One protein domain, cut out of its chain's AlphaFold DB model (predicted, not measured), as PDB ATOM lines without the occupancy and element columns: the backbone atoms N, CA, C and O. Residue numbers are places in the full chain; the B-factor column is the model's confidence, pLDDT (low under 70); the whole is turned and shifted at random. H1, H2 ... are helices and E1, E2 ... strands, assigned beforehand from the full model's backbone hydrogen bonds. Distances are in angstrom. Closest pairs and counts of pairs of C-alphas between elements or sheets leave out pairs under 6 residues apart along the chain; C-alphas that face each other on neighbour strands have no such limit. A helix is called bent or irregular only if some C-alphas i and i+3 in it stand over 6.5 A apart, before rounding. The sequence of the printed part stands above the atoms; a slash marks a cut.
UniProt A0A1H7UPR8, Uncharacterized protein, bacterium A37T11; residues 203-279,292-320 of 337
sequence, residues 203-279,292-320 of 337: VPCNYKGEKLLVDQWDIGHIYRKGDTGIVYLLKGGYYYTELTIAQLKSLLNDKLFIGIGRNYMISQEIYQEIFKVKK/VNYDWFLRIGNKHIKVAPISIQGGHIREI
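AT A GLANCE: This is residues 203 to 279 and 292 to 320 of the 337 residues of an uncharacterized protein of bacterium A37T11 (UniProt A0A1H7UPR8). A strongly twisted sheet of five strands, E5 E4 E3 E7 E6, is the body of the domain; the hairpin E1 E2 packs over its E5 side, only partly face to face with it, and the short helix H1 packs on the sheet as well. From the end of E7 the longer helix H2 leads away, grazing the sheet with residues 268 to 271, while two small hairpins, E8 E9 and E10 E11, lie apart from the sheet and from each other. The printed part has 106 residues, with two named helices and eleven named strands in the order E1 E2 E3 E4 E5 H1 E6 E7 H2 E8 E9 E10 E11; each of its four sheets is antiparallel, and the class is mixed, helices and strands. It is compact, with a radius of gyration of the C-alphas of 14.0 A and spans of 41 by 34 by 24 A.

IN THESE COORDINATES: In the largest sheet E5 is residues 238 to 241, E4 residues 228 to 233 and 16.2 A long, E3 residues 219 to 225 and 17.2 A long, E7 residues 264 to 267, and E6 residues 257 to 259. E3 begins with C-alpha 219 at (-36.595, -39.248, 21.447). E1 is residues 203 to 207, 12.7 A long, with C-alpha 203 at (-40.824, -33.968, 15.267), and E2 is residues 210 to 215, 16.1 A long. H1 is residues 245 to 251. H2 is residues 268 to 279, 18.0 A long, and ends with C-alpha 279 at (-18.445, -57.709, 25.817). E8 is residues 297 to 300, E9 residues 303 to 306, E10 residues 311 to 313 and E11 residues 316 to 318.

HOW THE PARTS SIT: In the sheet, E3, E4 and E5 form a meander, each strand the antiparallel neighbour of the one before. N 230 and O 223 are 2.7 A apart between E4 and E3, and N 231 and O 239 are 2.7 A apart between E4 and E5. On the other side of E3, N 222 and O 265 of E7 are 2.8 A apart; E6 and E7 form a hairpin, with N 258 and O 266 2.9 A apart. The sheet and the hairpin E1 E2 form a sandwich, two sheets face to face, their facing parts 9.1 A centre to centre and the strands of the one at 62 degrees to those of the other. The closest C-alphas of E1 and E5 are those of Cys 205 and Thr 241, 4.4 A apart; within the hairpin, N 205 and O 212 are 2.8 A apart. H1 is on the sheet at a height of 7.3 A, over none of its strands, but only just, with 2 of its C-alphas falling on E3; the closest C-alphas of H1 and E3 are those of Ile 245 and Arg 224, 7.3 A apart. H2 only grazes the sheet; its Gln 268 and Phe 257 of E6 have C-alphas 5.4 A apart, the closest of that pair. H2 is neither bent nor irregular, but only just: C-alphas 276 and 279 are 6.4 A apart. Every O i to N i+4 pair is within hydrogen-bond range in H1, and 5 of 8 are in H2. In the hairpin E8 E9, N 303 and O 300 are 3.3 A apart, and in the hairpin E10 E11, N 313 and O 316 are 3.2 A apart. E9 and E10 are apart.

THE WHOLE: The two C-alphas farthest apart are those of Gly 209 and Lys 279, 44.0 A. Residues 280 to 291 are not printed, and C-alphas 279 and 292 are 12.4 A apart across this cut, which falls in the link from H2 to E8. The links that are printed whole are tight. The mean pLDDT of the printed part is 72.7; it is under 70 at residue 210, residues 274 to 279 and residues 292 to 320.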
ATOM      1  N   VAL A 203     -39.915 -32.945  15.787       92.75
ATOM      2  CA  VAL A 203     -40.824 -33.968  15.267       92.75
ATOM      3  C   VAL A 203     -42.264 -33.628  15.650       92.75
ATOM      4  O   VAL A 203     -42.582 -33.603  16.845       92.75
ATOM      5  N   PRO A 204     -43.171 -33.427  14.675       94.44
ATOM      6  CA  PRO A 204     -44.583 -33.253  14.958       94.44
ATOM      7  C   PRO A 204     -45.177 -34.570  15.457       94.44
ATOM      8  O   PRO A 204     -45.176 -35.606  14.783       94.44
ATOM      9  N   CYS A 205     -45.699 -34.510  16.668       94.50
ATOM     10  CA  CYS A 205     -46.337 -35.601  17.371       94.50
ATOM     11  C   CYS A 205     -47.768 -35.209  17.764       94.50
ATOM     12  O   CYS A 205     -48.141 -34.042  17.732       94.50
ATOM     13  N   ASN A 206     -48.580 -36.190  18.138       87.75
ATOM     14  CA  ASN A 206     -49.945 -36.057  18.605       87.75
ATOM     15  C   ASN A 206     -50.095 -36.780  19.950       87.75
ATOM     16  O   ASN A 206     -49.708 -37.944  20.094       87.75
ATOM     17  N   TYR A 207     -50.679 -36.118  20.940       84.19
ATOM     18  CA  TYR A 207     -51.053 -36.739  22.201       84.19
ATOM     19  C   TYR A 207     -52.480 -36.370  22.558       84.19
ATOM     20  O   TYR A 207     -52.788 -35.205  22.769       84.19
ATOM     21  N   LYS A 208     -53.360 -37.375  22.645       77.44
ATOM     22  CA  LYS A 208     -54.775 -37.173  22.997       77.44
ATOM     23  C   LYS A 208     -55.481 -36.120  22.118       77.44
ATOM     24  O   LYS A 208     -56.370 -35.428  22.595       77.44
ATOM     25  N   GLY A 209     -55.105 -36.034  20.839       74.44
ATOM     26  CA  GLY A 209     -55.686 -35.106  19.867       74.44
ATOM     27  C   GLY A 209     -54.914 -33.795  19.698       74.44
ATOM     28  O   GLY A 209     -55.220 -33.042  18.780       74.44
ATOM     29  N   GLU A 210     -53.901 -33.526  20.523       67.50
ATOM     30  CA  GLU A 210     -53.132 -32.279  20.490       67.50
ATOM     31  C   GLU A 210     -51.815 -32.459  19.739       67.50
ATOM     32  O   GLU A 210     -51.087 -33.419  19.992       67.50
ATOM     33  N   LYS A 211     -51.488 -31.524  18.838       83.25
ATOM     34  CA  LYS A 211     -50.217 -31.519  18.105       83.25
ATOM     35  C   LYS A 211     -49.112 -30.901  18.967       83.25
ATOM     36  O   LYS A 211     -49.266 -29.802  19.487       83.25
ATOM     37  N   LEU A 212     -47.999 -31.612  19.102       88.00
ATOM     38  CA  LEU A 212     -46.826 -31.244  19.891       88.00
ATOM     39  C   LEU A 212     -45.581 -31.327  19.011       88.00
ATOM     40  O   LEU A 212     -45.506 -32.166  18.120       88.00
ATOM     41  N   LEU A 213     -44.589 -30.489  19.288       90.38
ATOM     42  CA  LEU A 213     -43.276 -30.561  18.659       90.38
ATOM     43  C   LEU A 213     -42.287 -31.153  19.662       90.38
ATOM     44  O   LEU A 213     -42.116 -30.619  20.756       90.38
ATOM     45  N   VAL A 214     -41.682 -32.283  19.306       90.75
ATOM     46  CA  VAL A 214     -40.758 -33.026  20.169       90.75
ATOM     47  C   VAL A 214     -39.342 -32.863  19.641       90.75
ATOM     48  O   VAL A 214     -39.095 -33.103  18.462       90.75
ATOM     49  N   ASP A 215     -38.413 -32.483  20.513       91.38
ATOM     50  CA  ASP A 215     -36.996 -32.424  20.163       91.38
ATOM     51  C   ASP A 215     -36.461 -33.838  19.890       91.38
ATOM     52  O   ASP A 215     -36.647 -34.752  20.699       91.38
ATOM     53  N   GLN A 216     -35.780 -34.024  18.757       94.06
ATOM     54  CA  GLN A 216     -35.148 -35.291  18.401       94.06
ATOM     55  C   GLN A 216     -34.172 -35.800  19.474       94.06
ATOM     56  O   GLN A 216     -34.030 -37.011  19.631       94.06
ATOM     57  N   TRP A 217     -33.554 -34.918  20.265       90.69
ATOM     58  CA  TRP A 217     -32.669 -35.307  21.369       90.69
ATOM     59  C   TRP A 217     -33.401 -35.955  22.547       90.69
ATOM     60  O   TRP A 217     -32.789 -36.707  23.302       90.69
ATOM     61  N   ASP A 218     -34.700 -35.701  22.710       89.56
ATOM     62  CA  ASP A 218     -35.513 -36.329  23.751       89.56
ATOM     63  C   ASP A 218     -36.104 -37.675  23.295       89.56
ATOM     64  O   ASP A 218     -36.626 -38.428  24.125       89.56
ATOM     65  N   ILE A 219     -36.024 -38.017  22.003       95.12
ATOM     66  CA  ILE A 219     -36.595 -39.248  21.447       95.12
ATOM     67  C   ILE A 219     -35.660 -40.433  21.704       95.12
ATOM     68  O   ILE A 219     -34.510 -40.470  21.275       95.12
ATOM     69  N   GLY A 220     -36.188 -41.463  22.364       92.94
ATOM     70  CA  GLY A 220     -35.487 -42.720  22.589       92.94
ATOM     71  C   GLY A 220     -35.653 -43.713  21.439       92.94
ATOM     72  O   GLY A 220     -34.673 -44.210  20.883       92.94
ATOM     73  N   HIS A 221     -36.889 -44.028  21.060       95.38
ATOM     74  CA  HIS A 221     -37.154 -44.887  19.906       95.38
ATOM     75  C   HIS A 221     -38.509 -44.582  19.284       95.38
ATOM     76  O   HIS A 221     -39.400 -44.036  19.930       95.38
ATOM     77  N   ILE A 222     -38.668 -44.971  18.027       96.62
ATOM     78  CA  ILE A 222     -39.898 -44.798  17.272       96.62
ATOM     79  C   ILE A 222     -40.324 -46.153  16.730       96.62
ATOM     80  O   ILE A 222     -39.527 -46.876  16.133       96.62
ATOM     81  N   TYR A 223     -41.592 -46.489  16.929       94.88
ATOM     82  CA  TYR A 223     -42.196 -47.724  16.454       94.88
ATOM     83  C   TYR A 223     -43.469 -47.425  15.673       94.88
ATOM     84  O   TYR A 223     -44.320 -46.672  16.135       94.88
ATOM     85  N   ARG A 224     -43.632 -48.036  14.501       93.00
ATOM     86  CA  ARG A 224     -44.841 -47.909  13.686       93.00
ATOM     87  C   ARG A 224     -45.756 -49.114  13.881       93.00
ATOM     88  O   ARG A 224     -45.336 -50.254  13.683       93.00
ATOM     89  N   LYS A 225     -47.021 -48.844  14.207       89.06
ATOM     90  CA  LYS A 225     -48.087 -49.843  14.330       89.06
ATOM     91  C   LYS A 225     -49.239 -49.478  13.392       89.06
ATOM     92  O   LYS A 225     -50.056 -48.622  13.716       89.06
ATOM     93  N   GLY A 226     -49.301 -50.138  12.236       91.56
ATOM     94  CA  GLY A 226     -50.233 -49.767  11.167       91.56
ATOM     95  C   GLY A 226     -49.851 -48.416  10.563       91.56
ATOM     96  O   GLY A 226     -48.695 -48.219  10.180       91.56
ATOM     97  N   ASP A 227     -50.797 -47.480  10.529       88.88
ATOM     98  CA  ASP A 227     -50.573 -46.144   9.967       88.88
ATOM     99  C   ASP A 227     -50.038 -45.121  10.967       88.88
ATOM    100  O   ASP A 227     -49.579 -44.049  10.578       88.88
ATOM    101  N   THR A 228     -50.014 -45.473  12.252       90.06
ATOM    102  CA  THR A 228     -49.604 -44.571  13.326       90.06
ATOM    103  C   THR A 228     -48.189 -44.897  13.802       90.06
ATOM    104  O   THR A 228     -47.871 -46.036  14.163       90.06
ATOM    105  N   GLY A 229     -47.319 -43.887  13.814       93.94
ATOM    106  CA  GLY A 229     -46.034 -43.927  14.503       93.94
ATOM    107  C   GLY A 229     -46.207 -43.643  15.994       93.94
ATOM    108  O   GLY A 229     -47.075 -42.875  16.393       93.94
ATOM    109  N   ILE A 230     -45.384 -44.261  16.830       95.19
ATOM    110  CA  ILE A 230     -45.325 -44.033  18.272       95.19
ATOM    111  C   ILE A 230     -43.894 -43.628  18.607       95.19
ATOM    112  O   ILE A 230     -42.966 -44.414  18.417       95.19
ATOM    113  N   VAL A 231     -43.724 -42.403  19.088       95.88
ATOM    114  CA  VAL A 231     -42.461 -41.795  19.500       95.88
ATOM    115  C   VAL A 231     -42.327 -41.947  21.010       95.88
ATOM    116  O   VAL A 231     -43.084 -41.347  21.768       95.88
ATOM    117  N   TYR A 232     -41.374 -42.753  21.460       93.12
ATOM    118  CA  TYR A 232     -41.055 -42.941  22.872       93.12
ATOM    119  C   TYR A 232     -39.891 -42.044  23.267       93.12
ATOM    120  O   TYR A 232     -38.859 -42.053  22.597       93.12
ATOM    121  N   LEU A 233     -40.027 -41.313  24.372       88.81
ATOM    122  CA  LEU A 233     -38.970 -40.427  24.864       88.81
ATOM    123  C   LEU A 233     -37.961 -41.171  25.748       88.81
ATOM    124  O   LEU A 233     -38.313 -42.132  26.438       88.81
ATOM    125  N   LEU A 234     -36.728 -40.664  25.817       81.44
ATOM    126  CA  LEU A 234     -35.669 -41.152  26.712       81.44
ATOM    127  C   LEU A 234     -36.079 -41.097  28.191       81.44
ATOM    128  O   LEU A 234     -35.738 -41.981  28.974       81.44
ATOM    129  N   LYS A 235     -36.848 -40.073  28.577       73.19
ATOM    130  CA  LYS A 235     -37.326 -39.868  29.957       73.19
ATOM    131  C   LYS A 235     -38.632 -40.607  30.274       73.19
ATOM    132  O   LYS A 235     -39.176 -40.446  31.365       73.19
ATOM    133  N   GLY A 236     -39.115 -41.434  29.348       73.31
ATOM    134  CA  GLY A 236     -40.405 -42.104  29.446       73.31
ATOM    135  C   GLY A 236     -41.558 -41.260  28.903       73.31
ATOM    136  O   GLY A 236     -41.410 -40.086  28.577       73.31
ATOM    137  N   GLY A 237     -42.724 -41.894  28.786       80.56
ATOM    138  CA  GLY A 237     -43.843 -41.350  28.020       80.56
ATOM    139  C   GLY A 237     -43.750 -41.706  26.537       80.56
ATOM    140  O   GLY A 237     -42.754 -42.259  26.063       80.56
ATOM    141  N   TYR A 238     -44.836 -41.448  25.820       89.88
ATOM    142  CA  TYR A 238     -44.908 -41.667  24.386       89.88
ATOM    143  C   TYR A 238     -45.903 -40.705  23.751       89.88
ATOM    144  O   TYR A 238     -46.889 -40.302  24.374       89.88
ATOM    145  N   TYR A 239     -45.654 -40.397  22.491       92.56
ATOM    146  CA  TYR A 239     -46.528 -39.610  21.646       92.56
ATOM    147  C   TYR A 239     -46.820 -40.376  20.366       92.56
ATOM    148  O   TYR A 239     -46.055 -41.249  19.966       92.56
ATOM    149  N   TYR A 240     -47.937 -40.075  19.726       94.38
ATOM    150  CA  TYR A 240     -48.228 -40.595  18.399       94.38
ATOM    151  C   TYR A 240     -47.628 -39.664  17.353       94.38
ATOM    152  O   TYR A 240     -47.378 -38.503  17.623       94.38
ATOM    153  N   THR A 241     -47.376 -40.141  16.151       96.25
ATOM    154  CA  THR A 241     -47.044 -39.294  15.011       96.25
ATOM    155  C   THR A 241     -47.707 -39.886  13.782       96.25
ATOM    156  O   THR A 241     -47.808 -41.105  13.634       96.25
ATOM    157  N   GLU A 242     -48.203 -39.015  12.916       94.81
ATOM    158  CA  GLU A 242     -48.772 -39.408  11.626       94.81
ATOM    159  C   GLU A 242     -47.667 -39.636  10.585       94.81
ATOM    160  O   GLU A 242     -47.910 -40.208   9.523       94.81
ATOM    161  N   LEU A 243     -46.426 -39.246  10.904       95.19
ATOM    162  CA  LEU A 243     -45.292 -39.410  10.012       95.19
ATOM    163  C   LEU A 243     -44.953 -40.888   9.788       95.19
ATOM    164  O   LEU A 243     -44.908 -41.727  10.696       95.19
ATOM    165  N   THR A 244     -44.665 -41.204   8.533       94.19
ATOM    166  CA  THR A 244     -44.091 -42.484   8.120       94.19
ATOM    167  C   THR A 244     -42.642 -42.610   8.557       94.19
ATOM    168  O   THR A 244     -41.942 -41.621   8.722       94.19
ATOM    169  N   ILE A 245     -42.150 -43.846   8.702       93.69
ATOM    170  CA  ILE A 245     -40.726 -44.087   8.989       93.69
ATOM    171  C   ILE A 245     -39.838 -43.482   7.888       93.69
ATOM    172  O   ILE A 245     -38.739 -43.032   8.177       93.69
ATOM    173  N   ALA A 246     -40.312 -43.424   6.638       93.06
ATOM    174  CA  ALA A 246     -39.598 -42.754   5.552       93.06
ATOM    175  C   ALA A 246     -39.506 -41.234   5.777       93.06
ATOM    176  O   ALA A 246     -38.414 -40.683   5.701       93.06
ATOM    177  N   GLN A 247     -40.621 -40.585   6.131       94.44
ATOM    178  CA  GLN A 247     -40.644 -39.155   6.473       94.44
ATOM    179  C   GLN A 247     -39.820 -38.848   7.728       94.44
ATOM    180  O   GLN A 247     -39.119 -37.845   7.783       94.44
ATOM    181  N   LEU A 248     -39.862 -39.728   8.730       94.12
ATOM    182  CA  LEU A 248     -39.043 -39.596   9.931       94.12
ATOM    183  C   LEU A 248     -37.555 -39.748   9.618       94.12
ATOM    184  O   LEU A 248     -36.760 -39.031  10.196       94.12
ATOM    185  N   LYS A 249     -37.158 -40.617   8.682       93.62
ATOM    186  CA  LYS A 249     -35.757 -40.722   8.239       93.62
ATOM    187  C   LYS A 249     -35.258 -39.482   7.509       93.62
ATOM    188  O   LYS A 249     -34.071 -39.205   7.588       93.62
ATOM    189  N   SER A 250     -36.127 -38.777   6.785       93.06
ATOM    190  CA  SER A 250     -35.757 -37.504   6.158       93.06
ATOM    191  C   SER A 250     -35.757 -36.332   7.137       93.06
ATOM    192  O   SER A 250     -35.082 -35.351   6.870       93.06
ATOM    193  N   LEU A 251     -36.537 -36.422   8.222       93.19
ATOM    194  CA  LEU A 251     -36.678 -35.370   9.235       93.19
ATOM    195  C   LEU A 251     -35.702 -35.519  10.411       93.19
ATOM    196  O   LEU A 251     -35.493 -34.573  11.151       93.19
ATOM    197  N   LEU A 252     -35.196 -36.723  10.663       93.44
ATOM    198  CA  LEU A 252     -34.317 -37.006  11.793       93.44
ATOM    199  C   LEU A 252     -32.878 -37.106  11.327       93.44
ATOM    200  O   LEU A 252     -32.583 -37.706  10.293       93.44
ATOM    201  N   ASN A 253     -31.969 -36.620  12.167       92.69
ATOM    202  CA  ASN A 253     -30.543 -36.743  11.924       92.69
ATOM    203  C   ASN A 253     -30.125 -38.227  11.881       92.69
ATOM    204  O   ASN A 253     -30.259 -38.963  12.866       92.69
ATOM    205  N   ASP A 254     -29.576 -38.656  10.747       92.62
ATOM    206  CA  ASP A 254     -29.120 -40.023  10.475       92.62
ATOM    207  C   ASP A 254     -27.969 -40.482  11.390       92.62
ATOM    208  O   ASP A 254     -27.787 -41.679  11.614       92.62
ATOM    209  N   LYS A 255     -27.228 -39.538  11.985       92.19
ATOM    210  CA  LYS A 255     -26.201 -39.807  13.007       92.19
ATOM    211  C   LYS A 255     -26.782 -40.014  14.402       92.19
ATOM    212  O   LYS A 255     -26.083 -40.523  15.278       92.19
ATOM    213  N   LEU A 256     -28.012 -39.558  14.642       91.00
ATOM    214  CA  LEU A 256     -28.698 -39.719  15.924       91.00
ATOM    215  C   LEU A 256     -29.637 -40.916  15.918       91.00
ATOM    216  O   LEU A 256     -29.840 -41.503  16.975       91.00
ATOM    217  N   PHE A 257     -30.181 -41.304  14.764       95.50
ATOM    218  CA  PHE A 257     -31.162 -42.381  14.670       95.50
ATOM    219  C   PHE A 257     -30.751 -43.468  13.689       95.50
ATOM    220  O   PHE A 257     -30.469 -43.222  12.523       95.50
ATOM    221  N   ILE A 258     -30.836 -44.714  14.149       93.00
ATOM    222  CA  ILE A 258     -30.582 -45.897  13.333       93.00
ATOM    223  C   ILE A 258     -31.919 -46.568  13.019       93.00
ATOM    224  O   ILE A 258     -32.687 -46.932  13.914       93.00
ATOM    225  N   GLY A 259     -32.198 -46.753  11.730       91.81
ATOM    226  CA  GLY A 259     -33.349 -47.520  11.263       91.81
ATOM    227  C   GLY A 259     -33.164 -49.012  11.520       91.81
ATOM    228  O   GLY A 259     -32.206 -49.622  11.049       91.81
ATOM    229  N   ILE A 260     -34.113 -49.616  12.226       89.25
ATOM    230  CA  ILE A 260     -34.121 -51.033  12.563       89.25
ATOM    231  C   ILE A 260     -35.280 -51.702  11.810       89.25
ATOM    232  O   ILE A 260     -36.413 -51.797  12.274       89.25
ATOM    233  N   GLY A 261     -35.004 -52.157  10.589       87.44
ATOM    234  CA  GLY A 261     -36.034 -52.712   9.710       87.44
ATOM    235  C   GLY A 261     -36.996 -51.645   9.167       87.44
ATOM    236  O   GLY A 261     -36.620 -50.490   8.969       87.44
ATOM    237  N   ARG A 262     -38.235 -52.053   8.856       89.81
ATOM    238  CA  ARG A 262     -39.230 -51.193   8.180       89.81
ATOM    239  C   ARG A 262     -40.065 -50.337   9.134       89.81
ATOM    240  O   ARG A 262     -40.514 -49.269   8.738       89.81
ATOM    241  N   ASN A 263     -40.247 -50.792  10.373       92.75
ATOM    242  CA  ASN A 263     -41.217 -50.220  11.314       92.75
ATOM    243  C   ASN A 263     -40.576 -49.637  12.578       92.75
ATOM    244  O   ASN A 263     -41.301 -49.287  13.505       92.75
ATOM    245  N   TYR A 264     -39.246 -49.568  12.656       93.88
ATOM    246  CA  TYR A 264     -38.559 -49.177  13.884       93.88
ATOM    247  C   TYR A 264     -37.376 -48.252  13.600       93.88
ATOM    248  O   TYR A 264     -36.636 -48.445  12.633       93.88
ATOM    249  N   MET A 265     -37.182 -47.264  14.466       95.38
ATOM    250  CA  MET A 265     -35.992 -46.416  14.538       95.38
ATOM    251  C   MET A 265     -35.584 -46.282  16.002       95.38
ATOM    252  O   MET A 265     -36.444 -46.203  16.876       95.38
ATOM    253  N   ILE A 266     -34.288 -46.265  16.289       95.19
ATOM    254  CA  ILE A 266     -33.776 -46.126  17.656       95.19
ATOM    255  C   ILE A 266     -32.725 -45.028  17.716       95.19
ATOM    256  O   ILE A 266     -31.935 -44.889  16.783       95.19
ATOM    257  N   SER A 267     -32.696 -44.284  18.819       94.56
ATOM    258  CA  SER A 267     -31.598 -43.367  19.105       94.56
ATOM    259  C   SER A 267     -30.282 -44.139  19.232       94.56
ATOM    260  O   SER A 267     -30.202 -45.199  19.867       94.56
ATOM    261  N   GLN A 268     -29.230 -43.600  18.626       90.38
ATOM    262  CA  GLN A 268     -27.883 -44.147  18.636       90.38
ATOM    263  C   GLN A 268     -27.304 -44.198  20.056       90.38
ATOM    264  O   GLN A 268     -26.525 -45.104  20.351       90.38
ATOM    265  N   GLU A 269     -27.722 -43.300  20.955       82.56
ATOM    266  CA  GLU A 269     -27.347 -43.334  22.375       82.56
ATOM    267  C   GLU A 269     -27.804 -44.647  23.026       82.56
ATOM    268  O   GLU A 269     -26.980 -45.393  23.565       82.56
ATOM    269  N   ILE A 270     -29.085 -45.005  22.866       81.56
ATOM    270  CA  ILE A 270     -29.627 -46.278  23.370       81.56
ATOM    271  C   ILE A 270     -28.964 -47.463  22.663       81.56
ATOM    272  O   ILE A 270     -28.604 -48.451  23.307       81.56
ATOM    273  N   TYR A 271     -28.779 -47.382  21.342       80.94
ATOM    274  CA  TYR A 271     -28.136 -48.451  20.580       80.94
ATOM    275  C   TYR A 271     -26.729 -48.762  21.116       80.94
ATOM    276  O   TYR A 271     -26.390 -49.923  21.341       80.94
ATOM    277  N   GLN A 272     -25.911 -47.744  21.387       76.56
ATOM    278  CA  GLN A 272     -24.563 -47.937  21.923       76.56
ATOM    279  C   GLN A 272     -24.567 -48.571  23.319       76.56
ATOM    280  O   GLN A 272     -23.716 -49.420  23.597       76.56
ATOM    281  N   GLU A 273     -25.508 -48.200  24.190       70.56
ATOM    282  CA  GLU A 273     -25.640 -48.829  25.509       70.56
ATOM    283  C   GLU A 273     -25.957 -50.324  25.399       70.56
ATOM    284  O   GLU A 273     -25.310 -51.136  26.065       70.56
ATOM    285  N   ILE A 274     -26.858 -50.708  24.486       64.19
ATOM    286  CA  ILE A 274     -27.208 -52.114  24.227       64.19
ATOM    287  C   ILE A 274     -25.968 -52.925  23.819       64.19
ATOM    288  O   ILE A 274     -25.759 -54.042  24.299       64.19
ATOM    289  N   PHE A 275     -25.106 -52.372  22.959       58.53
ATOM    290  CA  PHE A 275     -23.932 -53.090  22.453       58.53
ATOM    291  C   PHE A 275     -22.729 -53.089  23.407       58.53
ATOM    292  O   PHE A 275     -21.929 -54.026  23.357       58.53
ATOM    293  N   LYS A 276     -22.610 -52.121  24.325       56.97
ATOM    294  CA  LYS A 276     -21.565 -52.135  25.369       56.97
ATOM    295  C   LYS A 276     -21.703 -53.332  26.320       56.97
ATOM    296  O   LYS A 276     -20.692 -53.894  26.737       56.97
ATOM    297  N   VAL A 277     -22.926 -53.800  26.586       53.19
ATOM    298  CA  VAL A 277     -23.195 -54.977  27.442       53.19
ATOM    299  C   VAL A 277     -22.733 -56.297  26.792       53.19
ATOM    300  O   VAL A 277     -22.506 -57.294  27.474       53.19
ATOM    301  N   LYS A 278     -22.505 -56.308  25.471       46.72
ATOM    302  CA  LYS A 278     -22.177 -57.505  24.679       46.72
ATOM    303  C   LYS A 278     -20.747 -58.043  24.888       46.72
ATOM    304  O   LYS A 278     -20.463 -59.153  24.451       46.72
ATOM    305  N   LYS A 279     -19.854 -57.315  25.577       44.53
ATOM    306  CA  LYS A 279     -18.445 -57.709  25.817       44.53
ATOM    307  C   LYS A 279     -18.178 -58.385  27.178       44.53
ATOM    308  O   LYS A 279     -17.103 -58.225  27.741       44.53
ATOM    309  N   VAL A 292     -29.543 -63.386  23.782       36.78
ATOM    310  CA  VAL A 292     -29.909 -62.293  24.677       36.78
ATOM    311  C   VAL A 292     -31.388 -62.055  24.426       36.78
ATOM    312  O   VAL A 292     -31.766 -61.384  23.471       36.78
ATOM    313  N   ASN A 293     -32.232 -62.698  25.235       35.28
ATOM    314  CA  ASN A 293     -33.613 -62.271  25.378       35.28
ATOM    315  C   ASN A 293     -33.541 -60.871  25.977       35.28
ATOM    316  O   ASN A 293     -33.365 -60.711  27.185       35.28
ATOM    317  N   TYR A 294     -33.621 -59.856  25.124       39.47
ATOM    318  CA  TYR A 294     -33.975 -58.533  25.590       39.47
ATOM    319  C   TYR A 294     -35.452 -58.616  25.965       39.47
ATOM    320  O   TYR A 294     -36.335 -58.387  25.141       39.47
ATOM    321  N   ASP A 295     -35.718 -59.028  27.205       36.34
ATOM    322  CA  ASP A 295     -36.974 -58.720  27.872       36.34
ATOM    323  C   ASP A 295     -36.952 -57.197  28.061       36.34
ATOM    324  O   ASP A 295     -36.482 -56.674  29.070       36.34
ATOM    325  N   TRP A 296     -37.370 -56.457  27.030       39.75
ATOM    326  CA  TRP A 296     -37.638 -55.035  27.166       39.75
ATOM    327  C   TRP A 296     -38.801 -54.921  28.144       39.75
ATOM    328  O   TRP A 296     -39.964 -55.136  27.797       39.75
ATOM    329  N   PHE A 297     -38.485 -54.618  29.398       36.19
ATOM    330  CA  PHE A 297     -39.479 -54.202  30.370       36.19
ATOM    331  C   PHE A 297     -39.884 -52.773  30.018       36.19
ATOM    332  O   PHE A 297     -39.377 -51.808  30.587       36.19
ATOM    333  N   LEU A 298     -40.793 -52.627  29.053       36.12
ATOM    334  CA  LEU A 298     -41.467 -51.356  28.832       36.12
ATOM    335  C   LEU A 298     -42.408 -51.150  30.027       36.12
ATOM    336  O   LEU A 298     -43.466 -51.778  30.137       36.12
ATOM    337  N   ARG A 299     -41.977 -50.337  30.993       33.03
ATOM    338  CA  ARG A 299     -42.780 -50.012  32.174       33.03
ATOM    339  C   ARG A 299     -43.793 -48.934  31.784       33.03
ATOM    340  O   ARG A 299     -43.442 -47.765  31.682       33.03
ATOM    341  N   ILE A 300     -45.048 -49.331  31.564       35.47
ATOM    342  CA  ILE A 300     -46.168 -48.408  31.335       35.47
ATOM    343  C   ILE A 300     -46.973 -48.319  32.639       35.47
ATOM    344  O   ILE A 300     -47.791 -49.186  32.956       35.47
ATOM    345  N   GLY A 301     -46.698 -47.290  33.445       42.81
ATOM    346  CA  GLY A 301     -47.306 -47.128  34.772       42.81
ATOM    347  C   GLY A 301     -46.949 -48.272  35.738       42.81
ATOM    348  O   GLY A 301     -45.783 -48.647  35.865       42.81
ATOM    349  N   ASN A 302     -47.953 -48.841  36.421       30.22
ATOM    350  CA  ASN A 302     -47.791 -49.979  37.348       30.22
ATOM    351  C   ASN A 302     -47.892 -51.362  36.675       30.22
ATOM    352  O   ASN A 302     -47.894 -52.376  37.371       30.22
ATOM    353  N   LYS A 303     -48.001 -51.440  35.341       25.77
ATOM    354  CA  LYS A 303     -48.091 -52.715  34.617       25.77
ATOM    355  C   LYS A 303     -46.798 -52.998  33.854       25.77
ATOM    356  O   LYS A 303     -46.270 -52.146  33.144       25.77
ATOM    357  N   HIS A 304     -46.318 -54.230  33.987       35.41
ATOM    358  CA  HIS A 304     -45.239 -54.765  33.165       35.41
ATOM    359  C   HIS A 304     -45.831 -55.247  31.842       35.41
ATOM    360  O   HIS A 304     -46.600 -56.209  31.831       35.41
ATOM    361  N   ILE A 305     -45.485 -54.597  30.732       34.66
ATOM    362  CA  ILE A 305     -45.764 -55.141  29.404       34.66
ATOM    363  C   ILE A 305     -44.493 -55.835  28.941       34.66
ATOM    364  O   ILE A 305     -43.459 -55.201  28.737       34.66
ATOM    365  N   LYS A 306     -44.571 -57.160  28.816       33.47
ATOM    366  CA  LYS A 306     -43.498 -57.958  28.240       33.47
ATOM    367  C   LYS A 306     -43.563 -57.762  26.727       33.47
ATOM    368  O   LYS A 306     -44.423 -58.344  26.070       33.47
ATOM    369  N   VAL A 307     -42.722 -56.884  26.186       37.31
ATOM    370  CA  VAL A 307     -42.533 -56.815  24.732       37.31
ATOM    371  C   VAL A 307     -41.873 -58.128  24.327       37.31
ATOM    372  O   VAL A 307     -40.982 -58.605  25.033       37.31
ATOM    373  N   ALA A 308     -42.368 -58.760  23.261       36.97
ATOM    374  CA  ALA A 308     -41.870 -60.056  22.821       36.97
ATOM    375  C   ALA A 308     -40.332 -60.026  22.713       36.97
ATOM    376  O   ALA A 308     -39.783 -59.025  22.242       36.97
ATOM    377  N   PRO A 309     -39.630 -61.083  23.157       37.66
ATOM    378  CA  PRO A 309     -38.178 -61.114  23.107       37.66
ATOM    379  C   PRO A 309     -37.727 -60.958  21.654       37.66
ATOM    380  O   PRO A 309     -37.956 -61.829  20.814       37.66
ATOM    381  N   ILE A 310     -37.081 -59.831  21.357       38.94
ATOM    382  CA  ILE A 310     -36.429 -59.618  20.069       38.94
ATOM    383  C   ILE A 310     -35.152 -60.455  20.099       38.94
ATOM    384  O   ILE A 310     -34.197 -60.120  20.803       38.94
ATOM    385  N   SER A 311     -35.133 -61.563  19.357       36.00
ATOM    386  CA  SER A 311     -33.911 -62.343  19.179       36.00
ATOM    387  C   SER A 311     -33.151 -61.811  17.966       36.00
ATOM    388  O   SER A 311     -33.676 -61.798  16.851       36.00
ATOM    389  N   ILE A 312     -31.913 -61.374  18.185       35.88
ATOM    390  CA  ILE A 312     -30.997 -60.984  17.112       35.88
ATOM    391  C   ILE A 312     -30.089 -62.181  16.851       35.88
ATOM    392  O   ILE A 312     -29.249 -62.513  17.689       35.88
ATOM    393  N   GLN A 313     -30.267 -62.841  15.708       34.31
ATOM    394  CA  GLN A 313     -29.461 -63.994  15.307       34.31
ATOM    395  C   GLN A 313     -28.673 -63.608  14.050       34.31
ATOM    396  O   GLN A 313     -29.260 -63.283  13.022       34.31
ATOM    397  N   GLY A 314     -27.341 -63.565  14.150       29.88
ATOM    398  CA  GLY A 314     -26.459 -63.297  13.004       29.88
ATOM    399  C   GLY A 314     -26.569 -61.897  12.380       29.88
ATOM    400  O   GLY A 314     -26.333 -61.757  11.191       29.88
ATOM    401  N   GLY A 315     -26.958 -60.866  13.139       30.91
ATOM    402  CA  GLY A 315     -27.102 -59.500  12.603       30.91
ATOM    403  C   GLY A 315     -28.449 -59.211  11.927       30.91
ATOM    404  O   GLY A 315     -28.705 -58.071  11.552       30.91
ATOM    405  N   HIS A 316     -29.349 -60.195  11.861       26.91
ATOM    406  CA  HIS A 316     -30.732 -60.007  11.429       26.91
ATOM    407  C   HIS A 316     -31.692 -60.054  12.624       26.91
ATOM    408  O   HIS A 316     -31.557 -60.877  13.534       26.91
ATOM    409  N   ILE A 317     -32.679 -59.159  12.617       35.22
ATOM    410  CA  ILE A 317     -33.764 -59.136  13.600       35.22
ATOM    411  C   ILE A 317     -34.864 -60.059  13.105       35.22
ATOM    412  O   ILE A 317     -35.443 -59.820  12.046       35.22
ATOM    413  N   ARG A 318     -35.147 -61.120  13.866       33.50
ATOM    414  CA  ARG A 318     -36.328 -61.958  13.651       33.50
ATOM    415  C   ARG A 318     -37.357 -61.634  14.724       33.50
ATOM    416  O   ARG A 318     -37.089 -61.781  15.916       33.50
ATOM    417  N   GLU A 319     -38.523 -61.179  14.284       33.31
ATOM    418  CA  GLU A 319     -39.688 -60.952  15.133       33.31
ATOM    419  C   GLU A 319     -40.281 -62.318  15.516       33.31
ATOM    420  O   GLU A 319     -40.624 -63.117  14.645       33.31
ATOM    421  N   ILE A 320     -40.358 -62.630  16.811       31.67
ATOM    422  CA  ILE A 320     -41.031 -63.842  17.293       31.67
ATOM    423  C   ILE A 320     -42.426 -63.417  17.756       31.67
ATOM    424  O   ILE A 320     -42.594 -62.924  18.871       31.67
TER     425      ILE A 320